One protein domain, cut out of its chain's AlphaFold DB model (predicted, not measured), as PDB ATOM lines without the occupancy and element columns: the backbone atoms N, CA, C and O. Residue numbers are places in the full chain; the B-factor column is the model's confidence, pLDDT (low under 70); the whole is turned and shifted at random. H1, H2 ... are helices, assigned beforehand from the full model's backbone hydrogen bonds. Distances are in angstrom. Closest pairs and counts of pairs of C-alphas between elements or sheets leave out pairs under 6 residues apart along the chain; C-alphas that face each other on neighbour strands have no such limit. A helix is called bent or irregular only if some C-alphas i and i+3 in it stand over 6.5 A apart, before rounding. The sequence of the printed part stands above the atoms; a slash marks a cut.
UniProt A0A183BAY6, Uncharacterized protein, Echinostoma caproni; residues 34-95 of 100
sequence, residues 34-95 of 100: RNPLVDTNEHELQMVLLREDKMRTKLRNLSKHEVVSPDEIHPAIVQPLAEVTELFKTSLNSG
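This is residues 34 to 95 of the 100 residues of an uncharacterized protein of Echinostoma caproni (UniProt A0A183BAY6). The model is a long, loose, narrow U of helices: H1 and then H2 follow one another along one arm, the unnamed stretch of residues 61 to 74 and the short H3 make the turn at the far end, and H4 runs back as the other arm. The arms are joined loosely, with H4 packing on H2 near the turn, while residues 39 to 44 of H1 stand free near the open end. The printed part has 62 residues with four named helices, in the order H1, H2, H3, H4, and no named strand; the class is all helix. The whole is loose, with a radius of gyration of the C-alphas of 14.5 A, and a rod in outline, its C-alphas spanning 45 by 19 by 18 A.

H1, residues 36 to 50, and H2, residues 52 to 60, meet only through their tight link of one residue, Arg 51. A long link, residues 61 to 74, leads to H3, residues 75 to 78. H2 and H3 are close but not clearly touching; their closest C-alphas, those of Leu 59 and Val 78, are 6.9 A apart. H3 and H4, residues 81 to 94, meet only through their tight link of two residues. H4 touches H2 with its residues 81 to 85 alone, and the closest C-alphas, those of Arg 56 and Ala 82, are 5.1 A apart. The two run opposite ways at a shallow tilt of 26 degrees. H1 and H4 are close but not clearly touching, with the closest C-alphas, those of Leu 49 and Lys 89, 7.7 A apart; they run opposite ways at a shallow tilt of 31 degrees. H1 and H3 are apart. Every O i to N i+4 pair is within hydrogen-bond range in H2, against 8 of 11 in H1 and 8 of 10 in H4; H3 is too short for such a pair.

H1 begins at C-alpha 36, (-17.703, 57.041, 47.996), and is 20.6 A long; it is irregular, with C-alphas 40 and 43 lying 8.3 A apart. H2 is 11.9 A long and ends at C-alpha 60, (-8.448, 31.677, 29.265). H3 has four residues, Pro 75 to Val 78, and is 5.1 A long. H4, 20.0 A long, ends at C-alpha 94, (-22.463, 50.608, 38.893); it is neither bent nor irregular, but only just: C-alphas 83 and 86 are 6.1 A apart.

The two C-alphas farthest apart are those of Arg 34 and Val 67, at 45.6 A, while the first and last printed C-alphas, those of Arg 34 and Gly 95, are 10.2 A apart. The printed part has no cut. The link from H2 to H3 is the long one, and its C-alphas lie 14 to 22 A from the mean of the C-alphas. The mean pLDDT of the printed part is 74.5, and residues 34 to 50 are under 70.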
ATOM      1  N   ARG A  34     -21.741  60.274  43.249       50.44
ATOM      2  CA  ARG A  34     -20.386  59.820  43.535       50.44
ATOM      3  C   ARG A  34     -20.474  58.680  44.520       50.44
ATOM      4  O   ARG A  34     -20.897  58.859  45.659       50.44
ATOM      5  N   ASN A  35     -20.087  57.506  44.047       54.19
ATOM      6  CA  ASN A  35     -19.935  56.333  44.877       54.19
ATOM      7  C   ASN A  35     -18.697  56.571  45.773       54.19
ATOM      8  O   ASN A  35     -17.594  56.685  45.233       54.19
ATOM      9  N   PRO A  36     -18.825  56.692  47.110       51.94
ATOM     10  CA  PRO A  36     -17.703  57.041  47.996       51.94
ATOM     11  C   PRO A  36     -16.531  56.051  47.902       51.94
ATOM     12  O   PRO A  36     -15.375  56.405  48.133       51.94
ATOM     13  N   LEU A  37     -16.832  54.808  47.511       50.72
ATOM     14  CA  LEU A  37     -15.844  53.761  47.258       50.72
ATOM     15  C   LEU A  37     -14.879  54.108  46.114       50.72
ATOM     16  O   LEU A  37     -13.722  53.699  46.146       50.72
ATOM     17  N   VAL A  38     -15.356  54.850  45.110       51.53
ATOM     18  CA  VAL A  38     -14.588  55.194  43.909       51.53
ATOM     19  C   VAL A  38     -13.653  56.366  44.188       51.53
ATOM     20  O   VAL A  38     -12.493  56.274  43.830       51.53
ATOM     21  N   ASP A  39     -14.094  57.408  44.900       54.94
ATOM     22  CA  ASP A  39     -13.262  58.599  45.169       54.94
ATOM     23  C   ASP A  39     -12.075  58.316  46.111       54.94
ATOM     24  O   ASP A  39     -11.043  58.978  46.034       54.94
ATOM     25  N   THR A  40     -12.203  57.333  47.010       57.78
ATOM     26  CA  THR A  40     -11.148  57.021  47.994       57.78
ATOM     27  C   THR A  40     -10.106  56.045  47.439       57.78
ATOM     28  O   THR A  40      -8.936  56.114  47.807       57.78
ATOM     29  N   ASN A  41     -10.523  55.168  46.517       58.94
ATOM     30  CA  ASN A  41      -9.726  54.040  46.027       58.94
ATOM     31  C   ASN A  41      -9.579  54.056  44.496       58.94
ATOM     32  O   ASN A  41      -9.266  53.026  43.899       58.94
ATOM     33  N   GLU A  42      -9.814  55.198  43.841       62.06
ATOM     34  CA  GLU A  42      -9.877  55.314  42.377       62.06
ATOM     35  C   GLU A  42      -8.622  54.746  41.712       62.06
ATOM     36  O   GLU A  42      -8.698  53.971  40.762       62.06
ATOM     37  N   HIS A  43      -7.456  55.071  42.270       62.41
ATOM     38  CA  HIS A  43      -6.166  54.603  41.777       62.41
ATOM     39  C   HIS A  43      -5.975  53.088  41.974       62.41
ATOM     40  O   HIS A  43      -5.394  52.406  41.127       62.41
ATOM     41  N   GLU A  44      -6.457  52.530  43.084       67.25
ATOM     42  CA  GLU A  44      -6.361  51.093  43.371       67.25
ATOM     43  C   GLU A  44      -7.312  50.291  42.478       67.25
ATOM     44  O   GLU A  44      -6.911  49.288  41.885       67.25
ATOM     45  N   LEU A  45      -8.536  50.786  42.287       64.44
ATOM     46  CA  LEU A  45      -9.528  50.215  41.377       64.44
ATOM     47  C   LEU A  45      -9.083  50.321  39.913       64.44
ATOM     48  O   LEU A  45      -9.203  49.345  39.170       64.44
ATOM     49  N   GLN A  46      -8.484  51.443  39.504       63.19
ATOM     50  CA  GLN A  46      -7.873  51.584  38.179       63.19
ATOM     51  C   GLN A  46      -6.720  50.594  37.976       63.19
ATOM     52  O   GLN A  46      -6.617  49.999  36.904       63.19
ATOM     53  N   MET A  47      -5.879  50.343  38.987       63.16
ATOM     54  CA  MET A  47      -4.840  49.307  38.894       63.16
ATOM     55  C   MET A  47      -5.413  47.893  38.744       63.16
ATOM     56  O   MET A  47      -4.832  47.080  38.017       63.16
ATOM     57  N   VAL A  48      -6.529  47.589  39.413       65.62
ATOM     58  CA  VAL A  48      -7.239  46.308  39.265       65.62
ATOM     59  C   VAL A  48      -7.790  46.166  37.841       65.62
ATOM     60  O   VAL A  48      -7.550  45.142  37.200       65.62
ATOM     61  N   LEU A  49      -8.419  47.219  37.306       65.75
ATOM     62  CA  LEU A  49      -8.943  47.266  35.933       65.75
ATOM     63  C   LEU A  49      -7.842  47.143  34.864       65.75
ATOM     64  O   LEU A  49      -7.993  46.382  33.909       65.75
ATOM     65  N   LEU A  50      -6.708  47.834  35.030       58.97
ATOM     66  CA  LEU A  50      -5.591  47.820  34.069       58.97
ATOM     67  C   LEU A  50      -4.901  46.452  33.953       58.97
ATOM     68  O   LEU A  50      -4.264  46.158  32.939       58.97
ATOM     69  N   ARG A  51      -5.000  45.595  34.976       70.56
ATOM     70  CA  ARG A  51      -4.432  44.236  34.937       70.56
ATOM     71  C   ARG A  51      -5.381  43.202  34.359       70.56
ATOM     72  O   ARG A  51      -4.963  42.063  34.140       70.56
ATOM     73  N   GLU A  52      -6.628  43.568  34.114       74.88
ATOM     74  CA  GLU A  52      -7.653  42.587  33.823       74.88
ATOM     75  C   GLU A  52      -7.474  41.907  32.476       74.88
ATOM     76  O   GLU A  52      -7.585  40.689  32.424       74.88
ATOM     77  N   ASP A  53      -7.121  42.633  31.416       77.06
ATOM     78  CA  ASP A  53      -6.906  42.015  30.102       77.06
ATOM     79  C   ASP A  53      -5.814  40.944  30.187       77.06
ATOM     80  O   ASP A  53      -5.973  39.818  29.714       77.06
ATOM     81  N   LYS A  54      -4.739  41.247  30.923       80.06
ATOM     82  CA  LYS A  54      -3.655  40.300  31.186       80.06
ATOM     83  C   LYS A  54      -4.120  39.109  32.027       80.06
ATOM     84  O   LYS A  54      -3.729  37.979  31.730       80.06
ATOM     85  N   MET A  55      -4.926  39.334  33.069       82.19
ATOM     86  CA  MET A  55      -5.479  38.248  33.885       82.19
ATOM     87  C   MET A  55      -6.432  37.375  33.077       82.19
ATOM     88  O   MET A  55      -6.299  36.158  33.102       82.19
ATOM     89  N   ARG A  56      -7.341  37.971  32.309       84.31
ATOM     90  CA  ARG A  56      -8.328  37.275  31.487       84.31
ATOM     91  C   ARG A  56      -7.664  36.423  30.421       84.31
ATOM     92  O   ARG A  56      -8.021  35.257  30.272       84.31
ATOM     93  N   THR A  57      -6.672  36.965  29.712       85.19
ATOM     94  CA  THR A  57      -5.880  36.182  28.756       85.19
ATOM     95  C   THR A  57      -5.179  35.022  29.460       85.19
ATOM     96  O   THR A  57      -5.213  33.900  28.963       85.19
ATOM     97  N   LYS A  58      -4.597  35.254  30.644       85.25
ATOM     98  CA  LYS A  58      -3.925  34.198  31.410       85.25
ATOM     99  C   LYS A  58      -4.895  33.105  31.868       85.25
ATOM    100  O   LYS A  58      -4.575  31.935  31.715       85.25
ATOM    101  N   LEU A  59      -6.075  33.481  32.361       86.38
ATOM    102  CA  LEU A  59      -7.126  32.560  32.790       86.38
ATOM    103  C   LEU A  59      -7.680  31.747  31.617       86.38
ATOM    104  O   LEU A  59      -7.790  30.532  31.729       86.38
ATOM    105  N   ARG A  60      -7.962  32.379  30.469       85.69
ATOM    106  CA  ARG A  60      -8.448  31.677  29.265       85.69
ATOM    107  C   ARG A  60      -7.451  30.661  28.723       85.69
ATOM    108  O   ARG A  60      -7.881  29.640  28.195       85.69
ATOM    109  N   ASN A  61      -6.159  30.938  28.874       88.19
ATOM    110  CA  ASN A  61      -5.078  30.076  28.406       88.19
ATOM    111  C   ASN A  61      -4.741  28.927  29.374       88.19
ATOM    112  O   ASN A  61      -3.874  28.118  29.051       88.19
ATOM    113  N   LEU A  62      -5.396  28.841  30.538       85.69
ATOM    114  CA  LEU A  62      -5.249  27.692  31.428       85.69
ATOM    115  C   LEU A  62      -5.811  26.428  30.764       85.69
ATOM    116  O   LEU A  62      -6.916  26.428  30.216       85.69
ATOM    117  N   SER A  63      -5.054  25.333  30.838       81.50
ATOM    118  CA  SER A  63      -5.487  24.037  30.320       81.50
ATOM    119  C   SER A  63      -6.330  23.304  31.362       81.50
ATOM    120  O   SER A  63      -5.835  22.939  32.424       81.50
ATOM    121  N   LYS A  64      -7.599  23.011  31.047       76.56
ATOM    122  CA  LYS A  64      -8.522  22.262  31.933       76.56
ATOM    123  C   LYS A  64      -8.055  20.850  32.276       76.56
ATOM    124  O   LYS A  64      -8.654  20.225  33.140       76.56
ATOM    125  N   HIS A  65      -7.069  20.330  31.559       77.19
ATOM    126  CA  HIS A  65      -6.592  18.954  31.687       77.19
ATOM    127  C   HIS A  65      -5.195  18.881  32.306       77.19
ATOM    128  O   HIS A  65      -4.601  17.808  32.362       77.19
ATOM    129  N   GLU A  66      -4.650  20.023  32.720       75.25
ATOM    130  CA  GLU A  66      -3.352  20.097  33.370       75.25
ATOM    131  C   GLU A  66      -3.454  19.666  34.838       75.25
ATOM    132  O   GLU A  66      -4.481  19.849  35.495       75.25
ATOM    133  N   VAL A  67      -2.384  19.036  35.326       73.50
ATOM    134  CA  VAL A  67      -2.307  18.500  36.686       73.50
ATOM    135  C   VAL A  67      -2.449  19.636  37.696       73.50
ATOM    136  O   VAL A  67      -1.975  20.750  37.475       73.50
ATOM    137  N   VAL A  68      -3.105  19.325  38.814       75.69
ATOM    138  CA  VAL A  68      -3.238  20.205  39.974       75.69
ATOM    139  C   VAL A  68      -1.877  20.808  40.330       75.69
ATOM    140  O   VAL A  68      -0.898  20.088  40.533       75.69
ATOM    141  N   SER A  69      -1.821  22.140  40.356       75.06
ATOM    142  CA  SER A  69      -0.619  22.880  40.733       75.06
ATOM    143  C   SER A  69      -0.313  22.703  42.232       75.06
ATOM    144  O   SER A  69      -1.152  22.200  42.976       75.06
ATOM    145  N   PRO A  70       0.884  23.086  42.716       83.19
ATOM    146  CA  PRO A  70       1.260  22.946  44.130       83.19
ATOM    147  C   PRO A  70       0.357  23.700  45.116       83.19
ATOM    148  O   PRO A  70       0.421  23.455  46.314       83.19
ATOM    149  N   ASP A  71      -0.445  24.639  44.616       84.44
ATOM    150  CA  ASP A  71      -1.484  25.350  45.360       84.44
ATOM    151  C   ASP A  71      -2.773  24.528  45.532       84.44
ATOM    152  O   ASP A  71      -3.717  24.997  46.158       84.44
ATOM    153  N   GLU A  72      -2.805  23.310  44.990       84.38
ATOM    154  CA  GLU A  72      -3.939  22.387  44.979       84.38
ATOM    155  C   GLU A  72      -5.166  22.889  44.197       84.38
ATOM    156  O   GLU A  72      -6.229  22.261  44.207       84.38
ATOM    157  N   ILE A  73      -5.029  23.983  43.441       84.94
ATOM    158  CA  ILE A  73      -6.138  24.578  42.698       84.94
ATOM    159  C   ILE A  73      -6.142  24.043  41.263       84.94
ATOM    160  O   ILE A  73      -5.219  24.253  40.475       84.94
ATOM    161  N   HIS A  74      -7.223  23.357  40.891       87.62
ATOM    162  CA  HIS A  74      -7.347  22.777  39.558       87.62
ATOM    163  C   HIS A  74      -7.704  23.846  38.501       87.62
ATOM    164  O   HIS A  74      -8.694  24.567  38.676       87.62
ATOM    165  N   PRO A  75      -7.008  23.904  37.349       85.88
ATOM    166  CA  PRO A  75      -7.271  24.880  36.285       85.88
ATOM    167  C   PRO A  75      -8.725  24.930  35.797       85.88
ATOM    168  O   PRO A  75      -9.234  26.000  35.471       85.88
ATOM    169  N   ALA A  76      -9.423  23.789  35.792       86.12
ATOM    170  CA  ALA A  76     -10.842  23.718  35.420       86.12
ATOM    171  C   ALA A  76     -11.779  24.528  36.341       86.12
ATOM    172  O   ALA A  76     -12.873  24.877  35.907       86.12
ATOM    173  N   ILE A  77     -11.359  24.834  37.574       86.50
ATOM    174  CA  ILE A  77     -12.102  25.678  38.525       86.50
ATOM    175  C   ILE A  77     -11.781  27.158  38.287       86.50
ATOM    176  O   ILE A  77     -12.654  28.013  38.391       86.50
ATOM    177  N   VAL A  78     -10.529  27.469  37.937       86.81
ATOM    178  CA  VAL A  78     -10.042  28.852  37.822       86.81
ATOM    179  C   VAL A  78     -10.349  29.461  36.456       86.81
ATOM    180  O   VAL A  78     -10.683  30.638  36.367       86.81
ATOM    181  N   GLN A  79     -10.266  28.684  35.374       88.06
ATOM    182  CA  GLN A  79     -10.506  29.188  34.019       88.06
ATOM    183  C   GLN A  79     -11.899  29.826  33.830       88.06
ATOM    184  O   GLN A  79     -11.957  30.886  33.201       88.06
ATOM    185  N   PRO A  80     -13.007  29.264  34.365       87.06
ATOM    186  CA  PRO A  80     -14.327  29.898  34.294       87.06
ATOM    187  C   PRO A  80     -14.391  31.302  34.914       87.06
ATOM    188  O   PRO A  80     -15.205  32.122  34.496       87.06
ATOM    189  N   LEU A  81     -13.494  31.637  35.850       85.56
ATOM    190  CA  LEU A  81     -13.453  32.968  36.467       85.56
ATOM    191  C   LEU A  81     -13.110  34.082  35.464       85.56
ATOM    192  O   LEU A  81     -13.357  35.251  35.750       85.56
ATOM    193  N   ALA A  82     -12.601  33.743  34.271       82.50
ATOM    194  CA  ALA A  82     -12.373  34.697  33.185       82.50
ATOM    195  C   ALA A  82     -13.657  35.374  32.667       82.50
ATOM    196  O   ALA A  82     -13.567  36.396  31.986       82.50
ATOM    197  N   GLU A  83     -14.829  34.791  32.922       79.44
ATOM    198  CA  GLU A  83     -16.130  35.352  32.531       79.44
ATOM    199  C   GLU A  83     -16.742  36.184  33.669       79.44
ATOM    200  O   GLU A  83     -17.357  37.220  33.424       79.44
ATOM    201  N   VAL A  84     -16.468  35.808  34.922       76.75
ATOM    202  CA  VAL A  84     -16.948  36.501  36.132       76.75
ATOM    203  C   VAL A  84     -16.292  37.878  36.310       76.75
ATOM    204  O   VAL A  84     -16.877  38.774  36.919       76.75
ATOM    205  N   THR A  85     -15.112  38.106  35.724       73.62
ATOM    206  CA  THR A  85     -14.435  39.414  35.777       73.62
ATOM    207  C   THR A  85     -15.260  40.554  35.171       73.62
ATOM    208  O   THR A  85     -15.194  41.674  35.671       73.62
ATOM    209  N   GLU A  86     -16.079  40.288  34.146       72.75
ATOM    210  CA  GLU A  86     -16.935  41.323  33.536       72.75
ATOM    211  C   GLU A  86     -18.112  41.711  34.443       72.75
ATOM    212  O   GLU A  86     -18.459  42.891  34.561       72.75
ATOM    213  N   LEU A  87     -18.695  40.732  35.139       74.94
ATOM    214  CA  LEU A  87     -19.733  40.978  36.143       74.94
ATOM    215  C   LEU A  87     -19.172  41.797  37.306       74.94
ATOM    216  O   LEU A  87     -19.789  42.768  37.738       74.94
ATOM    217  N   PHE A  88     -17.961  41.462  37.752       75.62
ATOM    218  CA  PHE A  88     -17.274  42.195  38.810       75.62
ATOM    219  C   PHE A  88     -16.967  43.647  38.415       75.62
ATOM    220  O   PHE A  88     -17.249  44.560  39.188       75.62
ATOM    221  N   LYS A  89     -16.480  43.891  37.191       73.44
ATOM    222  CA  LYS A  89     -16.307  45.246  36.631       73.44
ATOM    223  C   LYS A  89     -17.604  46.039  36.622       73.44
ATOM    224  O   LYS A  89     -17.640  47.194  37.043       73.44
ATOM    225  N   THR A  90     -18.658  45.423  36.096       76.19
ATOM    226  CA  THR A  90     -19.965  46.067  35.972       76.19
ATOM    227  C   THR A  90     -20.499  46.417  37.355       76.19
ATOM    228  O   THR A  90     -20.966  47.536  37.564       76.19
ATOM    229  N   SER A  91     -20.333  45.515  38.323       78.75
ATOM    230  CA  SER A  91     -20.718  45.735  39.713       78.75
ATOM    231  C   SER A  91     -19.898  46.837  40.390       78.75
ATOM    232  O   SER A  91     -20.473  47.723  41.015       78.75
ATOM    233  N   LEU A  92     -18.577  46.873  40.186       75.19
ATOM    234  CA  LEU A  92     -17.712  47.940  40.704       75.19
ATOM    235  C   LEU A  92     -18.082  49.322  40.154       75.19
ATOM    236  O   LEU A  92     -18.128  50.292  40.908       75.19
ATOM    237  N   ASN A  93     -18.359  49.414  38.852       72.81
ATOM    238  CA  ASN A  93     -18.675  50.686  38.201       72.81
ATOM    239  C   ASN A  93     -20.089  51.179  38.535       72.81
ATOM    240  O   ASN A  93     -20.302  52.379  38.696       72.81
ATOM    241  N   SER A  94     -21.060  50.267  38.619       78.06
ATOM    242  CA  SER A  94     -22.463  50.608  38.893       78.06
ATOM    243  C   SER A  94     -22.795  50.689  40.383       78.06
ATOM    244  O   SER A  94     -23.775  51.330  40.753       78.06
ATOM    245  N   GLY A  95     -22.002  50.042  41.243       76.25
ATOM    246  CA  GLY A  95     -22.341  49.817  42.647       76.25
ATOM    247  C   GLY A  95     -23.485  48.816  42.858       76.25
ATOM    248  O   GLY A  95     -24.014  48.745  43.964       76.25
TER     249      GLY A  95